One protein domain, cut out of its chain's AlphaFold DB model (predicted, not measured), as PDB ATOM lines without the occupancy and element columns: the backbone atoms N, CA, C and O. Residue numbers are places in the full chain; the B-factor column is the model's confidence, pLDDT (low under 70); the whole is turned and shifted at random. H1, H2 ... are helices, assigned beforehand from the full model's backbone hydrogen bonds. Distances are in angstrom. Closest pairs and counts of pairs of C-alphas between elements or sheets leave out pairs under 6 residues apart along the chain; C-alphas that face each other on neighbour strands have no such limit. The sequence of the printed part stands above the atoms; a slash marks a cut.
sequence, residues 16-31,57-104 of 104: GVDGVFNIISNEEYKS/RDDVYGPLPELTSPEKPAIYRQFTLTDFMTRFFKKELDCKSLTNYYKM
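What this domain is: This is residues 16 to 31 and 57 to 104 of the 104 residues of an uncharacterized protein of Quercus lobata (UniProt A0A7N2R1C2). Little of this domain is regular structure: H2, the longest helix, is near a touching pair of short helices, H1 and H3, and the rest is mostly winding chain. Residues 89 to 96 stick out near one end, and the unnamed stretch 57 to 80 reaches the other. The 64 printed residues hold H1, H2 and H3 in chain order and no named strand; the class is all helix, with 21 residues in named elements. It is compact, radius of gyration of the C-alphas 11.8 A, spanning 36 by 25 by 21 A.

Where its parts are: Find C-alpha 81 at (-1.149, 25.190, 8.509); from there H2, residues 81 to 90, runs 14.0 A. H1 is residues 19 to 24, 8.7 A; H3, residues 98 to 102, 7.6 A, ends at (-7.230, 34.413, 3.663).

How they stand to each other: H2 is close to but not clearly touching H1, closest C-alphas Val 20 and Phe 84 at 7.9 A, opposite ways at a shallow tilt of 24 degrees. H2 and H3 are also close but not clearly touching, closest C-alphas Phe 88 and Leu 98 at 7.0 A. H1 and H3 touch, closest C-alphas Gly 19 and Thr 99 at 5.6 A. Every O i to N i+4 pair is within hydrogen-bond range in H1 and H2; in H3 0 of 1 is, but 2 of 2 O i to N i+3 pairs are.

The domain as a whole: The farthest C-alphas, Pro 70 and Leu 93, are 36.3 A apart. Residues 32 to 56 are cut out, a gap of 20.8 A between C-alphas 31 and 57. Look for pLDDT under 70 at residues 16 to 18 and 91 to 96.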
ATOM      1  N   GLY A  16     -10.501  17.445  -4.132       52.72
ATOM      2  CA  GLY A  16      -9.598  18.360  -3.438       52.72
ATOM      3  C   GLY A  16     -10.299  18.867  -2.187       52.72
ATOM      4  O   GLY A  16     -11.022  19.861  -2.266       52.72
ATOM      5  N   VAL A  17     -10.161  18.153  -1.070       52.94
ATOM      6  CA  VAL A  17     -11.052  18.375   0.070       52.94
ATOM      7  C   VAL A  17     -10.826  19.725   0.740       52.94
ATOM      8  O   VAL A  17     -11.744  20.207   1.364       52.94
ATOM      9  N   ASP A  18      -9.715  20.440   0.592       64.56
ATOM     10  CA  ASP A  18      -9.422  21.449   1.619       64.56
ATOM     11  C   ASP A  18      -9.116  22.819   1.033       64.56
ATOM     12  O   ASP A  18      -8.361  22.951   0.069       64.56
ATOM     13  N   GLY A  19      -9.624  23.865   1.696       74.06
ATOM     14  CA  GLY A  19      -9.326  25.261   1.367       74.06
ATOM     15  C   GLY A  19      -7.829  25.565   1.230       74.06
ATOM     16  O   GLY A  19      -7.478  26.475   0.490       74.06
ATOM     17  N   VAL A  20      -6.952  24.770   1.857       84.75
ATOM     18  CA  VAL A  20      -5.490  24.844   1.706       84.75
ATOM     19  C   VAL A  20      -5.062  24.673   0.244       84.75
ATOM     20  O   VAL A  20      -4.310  25.499  -0.264       84.75
ATOM     21  N   PHE A  21      -5.561  23.653  -0.462       85.62
ATOM     22  CA  PHE A  21      -5.165  23.385  -1.851       85.62
ATOM     23  C   PHE A  21      -5.690  24.456  -2.817       85.62
ATOM     24  O   PHE A  21      -4.985  24.885  -3.731       85.62
ATOM     25  N   ASN A  22      -6.906  24.947  -2.575       86.56
ATOM     26  CA  ASN A  22      -7.480  26.064  -3.327       86.56
ATOM     27  C   ASN A  22      -6.631  27.344  -3.165       86.56
ATOM     28  O   ASN A  22      -6.327  28.024  -4.144       86.56
ATOM     29  N   ILE A  23      -6.166  27.624  -1.942       90.31
ATOM     30  CA  ILE A  23      -5.281  28.763  -1.678       90.31
ATOM     31  C   ILE A  23      -3.923  28.590  -2.376       90.31
ATOM     32  O   ILE A  23      -3.481  29.501  -3.076       90.31
ATOM     33  N   ILE A  24      -3.278  27.429  -2.221       91.56
ATOM     34  CA  ILE A  24      -1.953  27.147  -2.802       91.56
ATOM     35  C   ILE A  24      -1.989  27.232  -4.335       91.56
ATOM     36  O   ILE A  24      -1.071  27.768  -4.952       91.56
ATOM     37  N   SER A  25      -3.077  26.769  -4.953       91.62
ATOM     38  CA  SER A  25      -3.264  26.823  -6.408       91.62
ATOM     39  C   SER A  25      -3.706  28.188  -6.950       91.62
ATOM     40  O   SER A  25      -3.890  28.327  -8.157       91.62
ATOM     41  N   ASN A  26      -3.886  29.200  -6.093       93.38
ATOM     42  CA  ASN A  26      -4.384  30.521  -6.485       93.38
ATOM     43  C   ASN A  26      -5.693  30.441  -7.308       93.38
ATOM     44  O   ASN A  26      -5.805  31.048  -8.375       93.38
ATOM     45  N   GLU A  27      -6.650  29.631  -6.837       89.50
ATOM     46  CA  GLU A  27      -7.928  29.301  -7.497       89.50
ATOM     47  C   GLU A  27      -7.838  28.576  -8.864       89.50
ATOM     48  O   GLU A  27      -8.872  28.409  -9.514       89.50
ATOM     49  N   GLU A  28      -6.665  28.084  -9.300       89.00
ATOM     50  CA  GLU A  28      -6.578  27.247 -10.518       89.00
ATOM     51  C   GLU A  28      -7.310  25.916 -10.363       89.00
ATOM     52  O   GLU A  28      -7.963  25.431 -11.290       89.00
ATOM     53  N   TYR A  29      -7.244  25.335  -9.166       83.69
ATOM     54  CA  TYR A  29      -7.972  24.121  -8.841       83.69
ATOM     55  C   TYR A  29      -9.064  24.428  -7.827       83.69
ATOM     56  O   TYR A  29      -8.820  24.948  -6.736       83.69
ATOM     57  N   LYS A  30     -10.297  24.072  -8.184       73.00
ATOM     58  CA  LYS A  30     -11.466  24.283  -7.332       73.00
ATOM     59  C   LYS A  30     -11.773  23.020  -6.544       73.00
ATOM     60  O   LYS A  30     -11.946  21.951  -7.122       73.00
ATOM     61  N   SER A  31     -11.882  23.172  -5.229       72.31
ATOM     62  CA  SER A  31     -12.434  22.140  -4.354       72.31
ATOM     63  C   SER A  31     -13.894  21.873  -4.714       72.31
ATOM     64  O   SER A  31     -14.671  22.810  -4.908       72.31
ATOM     65  N   ARG A  57       3.532  21.685   9.859       88.19
ATOM     66  CA  ARG A  57       2.406  22.563  10.198       88.19
ATOM     67  C   ARG A  57       2.796  24.024  10.386       88.19
ATOM     68  O   ARG A  57       1.937  24.902  10.267       88.19
ATOM     69  N   ASP A  58       4.072  24.263  10.652       91.50
ATOM     70  CA  ASP A  58       4.601  25.586  10.977       91.50
ATOM     71  C   ASP A  58       5.230  26.278   9.762       91.50
ATOM     72  O   ASP A  58       5.561  27.461   9.830       91.50
ATOM     73  N   ASP A  59       5.321  25.567   8.634       92.25
ATOM     74  CA  ASP A  59       5.658  26.164   7.348       92.25
ATOM     75  C   ASP A  59       4.594  27.174   6.916       92.25
ATOM     76  O   ASP A  59       3.408  27.091   7.263       92.25
ATOM     77  N   VAL A  60       5.049  28.136   6.120       93.75
ATOM     78  CA  VAL A  60       4.207  29.176   5.550       93.75
ATOM     79  C   VAL A  60       3.692  28.721   4.187       93.75
ATOM     80  O   VAL A  60       4.460  28.419   3.277       93.75
ATOM     81  N   TYR A  61       2.372  28.700   4.055       92.69
ATOM     82  CA  TYR A  61       1.625  28.337   2.861       92.69
ATOM     83  C   TYR A  61       0.931  29.562   2.272       92.69
ATOM     84  O   TYR A  61       0.537  30.487   2.980       92.69
ATOM     85  N   GLY A  62       0.752  29.556   0.958       93.56
ATOM     86  CA  GLY A  62       0.099  30.612   0.195       93.56
ATOM     87  C   GLY A  62       0.111  30.261  -1.292       93.56
ATOM     88  O   GLY A  62       0.556  29.163  -1.639       93.56
ATOM     89  N   PRO A  63      -0.367  31.163  -2.163       95.62
ATOM     90  CA  PRO A  63      -0.283  30.987  -3.609       95.62
ATOM     91  C   PRO A  63       1.140  30.636  -4.049       95.62
ATOM     92  O   PRO A  63       2.086  31.334  -3.679       95.62
ATOM     93  N   LEU A  64       1.287  29.560  -4.824       94.38
ATOM     94  CA  LEU A  64       2.580  29.176  -5.390       94.38
ATOM     95  C   LEU A  64       3.107  30.304  -6.287       94.38
ATOM     96  O   LEU A  64       2.350  30.770  -7.145       94.38
ATOM     97  N   PRO A  65       4.374  30.735  -6.135       93.38
ATOM     98  CA  PRO A  65       4.941  31.809  -6.947       93.38
ATOM     99  C   PRO A  65       4.794  31.565  -8.453       93.38
ATOM    100  O   PRO A  65       4.493  32.491  -9.200       93.38
ATOM    101  N   GLU A  66       4.918  30.310  -8.889       94.94
ATOM    102  CA  GLU A  66       4.792  29.879 -10.285       94.94
ATOM    103  C   GLU A  66       3.369  30.046 -10.846       94.94
ATOM    104  O   GLU A  66       3.180  30.045 -12.061       94.94
ATOM    105  N   LEU A  67       2.365  30.196  -9.975       94.00
ATOM    106  CA  LEU A  67       0.955  30.414 -10.320       94.00
ATOM    107  C   LEU A  67       0.518  31.877 -10.133       94.00
ATOM    108  O   LEU A  67      -0.684  32.178 -10.162       94.00
ATOM    109  N   THR A  68       1.482  32.780  -9.929       95.00
ATOM    110  CA  THR A  68       1.265  34.222  -9.761       95.00
ATOM    111  C   THR A  68       2.058  35.025 -10.791       95.00
ATOM    112  O   THR A  68       3.198  34.698 -11.112       95.00
ATOM    113  N   SER A  69       1.460  36.095 -11.316       95.06
ATOM    114  CA  SER A  69       2.096  37.050 -12.234       95.06
ATOM    115  C   SER A  69       1.485  38.453 -12.064       95.06
ATOM    116  O   SER A  69       0.480  38.594 -11.364       95.06
ATOM    117  N   PRO A  70       2.037  39.510 -12.687       94.69
ATOM    118  CA  PRO A  70       1.404  40.833 -12.686       94.69
ATOM    119  C   PRO A  70      -0.025  40.833 -13.256       94.69
ATOM    120  O   PRO A  70      -0.888  41.561 -12.773       94.69
ATOM    121  N   GLU A  71      -0.290  39.991 -14.255       95.19
ATOM    122  CA  GLU A  71      -1.604  39.815 -14.887       95.19
ATOM    123  C   GLU A  71      -2.525  38.910 -14.059       95.19
ATOM    124  O   GLU A  71      -3.749  38.995 -14.172       95.19
ATOM    125  N   LYS A  72      -1.940  38.052 -13.215       92.88
ATOM    126  CA  LYS A  72      -2.645  37.146 -12.311       92.88
ATOM    127  C   LYS A  72      -2.063  37.230 -10.890       92.88
ATOM    128  O   LYS A  72      -1.302  36.345 -10.480       92.88
ATOM    129  N   PRO A  73      -2.397  38.285 -10.124       95.31
ATOM    130  CA  PRO A  73      -1.831  38.486  -8.798       95.31
ATOM    131  C   PRO A  73      -2.278  37.399  -7.812       95.31
ATOM    132  O   PRO A  73      -3.234  36.651  -8.035       95.31
ATOM    133  N   ALA A  74      -1.570  37.318  -6.690       96.31
ATOM    134  CA  ALA A  74      -1.943  36.452  -5.582       96.31
ATOM    135  C   ALA A  74      -3.294  36.888  -4.986       96.31
ATOM    136  O   ALA A  74      -3.463  38.039  -4.592       96.31
ATOM    137  N   ILE A  75      -4.248  35.957  -4.897       95.12
ATOM    138  CA  ILE A  75      -5.596  36.204  -4.351       95.12
ATOM    139  C   ILE A  75      -5.603  36.083  -2.822       95.12
ATOM    140  O   ILE A  75      -6.455  36.657  -2.143       95.12
ATOM    141  N   TYR A  76      -4.654  35.325  -2.271       94.06
ATOM    142  CA  TYR A  76      -4.637  34.935  -0.870       94.06
ATOM    143  C   TYR A  76      -3.340  35.326  -0.170       94.06
ATOM    144  O   TYR A  76      -2.249  35.179  -0.723       94.06
ATOM    145  N   ARG A  77      -3.453  35.757   1.085       94.44
ATOM    146  CA  ARG A  77      -2.318  35.985   1.981       94.44
ATOM    147  C   ARG A  77      -1.712  34.675   2.473       94.44
ATOM    148  O   ARG A  77      -2.373  33.639   2.517       94.44
ATOM    149  N   GLN A  78      -0.461  34.769   2.902       94.75
ATOM    150  CA  GLN A  78       0.270  33.657   3.495       94.75
ATOM    151  C   GLN A  78      -0.255  33.302   4.897       94.75
ATOM    152  O   GLN A  78      -0.739  34.171   5.627       94.75
ATOM    153  N   PHE A  79      -0.160  32.027   5.275       92.81
ATOM    154  CA  PHE A  79      -0.637  31.478   6.548       92.81
ATOM    155  C   PHE A  79       0.177  30.248   6.965       92.81
ATOM    156  O   PHE A  79       0.810  29.622   6.126       92.81
ATOM    157  N   THR A  80       0.135  29.858   8.240       93.69
ATOM    158  CA  THR A  80       0.660  28.549   8.670       93.69
ATOM    159  C   THR A  80      -0.458  27.519   8.711       93.69
ATOM    160  O   THR A  80      -1.608  27.842   9.031       93.69
ATOM    161  N   LEU A  81      -0.145  26.253   8.431       89.88
ATOM    162  CA  LEU A  81      -1.149  25.190   8.509       89.88
ATOM    163  C   LEU A  81      -1.696  25.050   9.944       89.88
ATOM    164  O   LEU A  81      -2.878  24.759  10.116       89.88
ATOM    165  N   THR A  82      -0.899  25.355  10.975       91.94
ATOM    166  CA  THR A  82      -1.364  25.469  12.368       91.94
ATOM    167  C   THR A  82      -2.475  26.522  12.544       91.94
ATOM    168  O   THR A  82      -3.507  26.211  13.153       91.94
ATOM    169  N   ASP A  83      -2.333  27.740  11.997       91.19
ATOM    170  CA  ASP A  83      -3.389  28.775  12.041       91.19
ATOM    171  C   ASP A  83      -4.636  28.323  11.267       91.19
ATOM    172  O   ASP A  83      -5.756  28.408  11.779       91.19
ATOM    173  N   PHE A  84      -4.438  27.735  10.082       88.38
ATOM    174  CA  PHE A  84      -5.527  27.203   9.267       88.38
ATOM    175  C   PHE A  84      -6.345  26.146   9.993       88.38
ATOM    176  O   PHE A  84      -7.564  26.289  10.091       88.38
ATOM    177  N   MET A  85      -5.694  25.125  10.552       86.56
ATOM    178  CA  MET A  85      -6.377  24.052  11.275       86.56
ATOM    179  C   MET A  85      -7.059  24.579  12.539       86.56
ATOM    180  O   MET A  85      -8.193  24.203  12.831       86.56
ATOM    181  N   THR A  86      -6.420  25.505  13.259       89.00
ATOM    182  CA  THR A  86      -7.016  26.135  14.446       89.00
ATOM    183  C   THR A  86      -8.315  26.854  14.096       89.00
ATOM    184  O   THR A  86      -9.304  26.726  14.816       89.00
ATOM    185  N   ARG A  87      -8.347  27.592  12.982       86.62
ATOM    186  CA  ARG A  87      -9.571  28.254  12.510       86.62
ATOM    187  C   ARG A  87     -10.590  27.262  11.993       86.62
ATOM    188  O   ARG A  87     -11.760  27.416  12.312       86.62
ATOM    189  N   PHE A  88     -10.157  26.256  11.237       82.06
ATOM    190  CA  PHE A  88     -11.025  25.210  10.709       82.06
ATOM    191  C   PHE A  88     -11.827  24.531  11.823       82.06
ATOM    192  O   PHE A  88     -13.045  24.442  11.719       82.06
ATOM    193  N   PHE A  89     -11.174  24.150  12.927       82.62
ATOM    194  CA  PHE A  89     -11.846  23.522  14.070       82.62
ATOM    195  C   PHE A  89     -12.623  24.495  14.968       82.62
ATOM    196  O   PHE A  89     -13.521  24.065  15.684       82.62
ATOM    197  N   LYS A  90     -12.292  25.794  14.954       83.56
ATOM    198  CA  LYS A  90     -13.033  26.829  15.700       83.56
ATOM    199  C   LYS A  90     -14.244  27.376  14.953       83.56
ATOM    200  O   LYS A  90     -15.070  28.053  15.558       83.56
ATOM    201  N   LYS A  91     -14.313  27.170  13.642       69.44
ATOM    202  CA  LYS A  91     -15.357  27.742  12.805       69.44
ATOM    203  C   LYS A  91     -16.709  27.125  13.184       69.44
ATOM    204  O   LYS A  91     -16.894  25.918  13.062       69.44
ATOM    205  N   GLU A  92     -17.651  27.957  13.623       57.59
ATOM    206  CA  GLU A  92     -19.056  27.558  13.773       57.59
ATOM    207  C   GLU A  92     -19.643  27.157  12.403       57.59
ATOM    208  O   GLU A  92     -19.081  27.506  11.363       57.59
ATOM    209  N   LEU A  93     -20.773  26.437  12.381       55.72
ATOM    210  CA  LEU A  93     -21.426  25.856  11.185       55.72
ATOM    211  C   LEU A  93     -21.843  26.871  10.087       55.72
ATOM    212  O   LEU A  93     -22.574  26.517   9.164       55.72
ATOM    213  N   ASP A  94     -21.406  28.127  10.166       48.91
ATOM    214  CA  ASP A  94     -21.661  29.157   9.168       48.91
ATOM    215  C   ASP A  94     -20.939  28.814   7.849       48.91
ATOM    216  O   ASP A  94     -19.717  28.633   7.789       48.91
ATOM    217  N   CYS A  95     -21.704  28.730   6.760       48.66
ATOM    218  CA  CYS A  95     -21.275  28.304   5.421       48.66
ATOM    219  C   CYS A  95     -20.269  29.248   4.729       48.66
ATOM    220  O   CYS A  95     -19.970  29.075   3.550       48.66
ATOM    221  N   LYS A  96     -19.702  30.246   5.415       54.66
ATOM    222  CA  LYS A  96     -18.664  31.110   4.829       54.66
ATOM    223  C   LYS A  96     -17.406  30.296   4.531       54.66
ATOM    224  O   LYS A  96     -16.830  29.722   5.446       54.66
ATOM    225  N   SER A  97     -16.945  30.242   3.284       71.25
ATOM    226  CA  SER A  97     -15.706  29.521   2.954       71.25
ATOM    227  C   SER A  97     -14.545  29.995   3.841       71.25
ATOM    228  O   SER A  97     -14.285  31.195   3.917       71.25
ATOM    229  N   LEU A  98     -13.835  29.068   4.504       78.25
ATOM    230  CA  LEU A  98     -12.661  29.387   5.334       78.25
ATOM    231  C   LEU A  98     -11.588  30.137   4.525       78.25
ATOM    232  O   LEU A  98     -10.864  30.964   5.072       78.25
ATOM    233  N   THR A  99     -11.540  29.911   3.209       80.94
ATOM    234  CA  THR A  99     -10.627  30.603   2.292       80.94
ATOM    235  C   THR A  99     -10.869  32.110   2.224       80.94
ATOM    236  O   THR A  99      -9.918  32.854   2.010       80.94
ATOM    237  N   ASN A 100     -12.092  32.592   2.489       85.25
ATOM    238  CA  ASN A 100     -12.394  34.028   2.506       85.25
ATOM    239  C   ASN A 100     -11.612  34.770   3.590       85.25
ATOM    240  O   ASN A 100     -11.263  35.927   3.396       85.25
ATOM    241  N   TYR A 101     -11.298  34.107   4.709       86.31
ATOM    242  CA  TYR A 101     -10.450  34.703   5.738       86.31
ATOM    243  C   TYR A 101      -9.043  35.004   5.212       86.31
ATOM    244  O   TYR A 101      -8.381  35.897   5.726       86.31
ATOM    245  N   TYR A 102      -8.571  34.265   4.213       89.94
ATOM    246  CA  TYR A 102      -7.230  34.413   3.663       89.94
ATOM    247  C   TYR A 102      -7.190  35.239   2.381       89.94
ATOM    248  O   TYR A 102      -6.097  35.455   1.877       89.94
ATOM    249  N   LYS A 103      -8.322  35.707   1.843       91.06
ATOM    250  CA  LYS A 103      -8.305  36.605   0.678       91.06
ATOM    251  C   LYS A 103      -7.657  37.949   1.045       91.06
ATOM    252  O   LYS A 103      -7.786  38.387   2.192       91.06
ATOM    253  N   MET A 104      -6.917  38.537   0.101       88.44
ATOM    254  CA  MET A 104      -6.351  39.890   0.229       88.44
ATOM    255  C   MET A 104      -7.409  40.975   0.043       88.44
ATOM    256  O   MET A 104      -8.389  40.722  -0.697       88.44
TER     257      MET A 104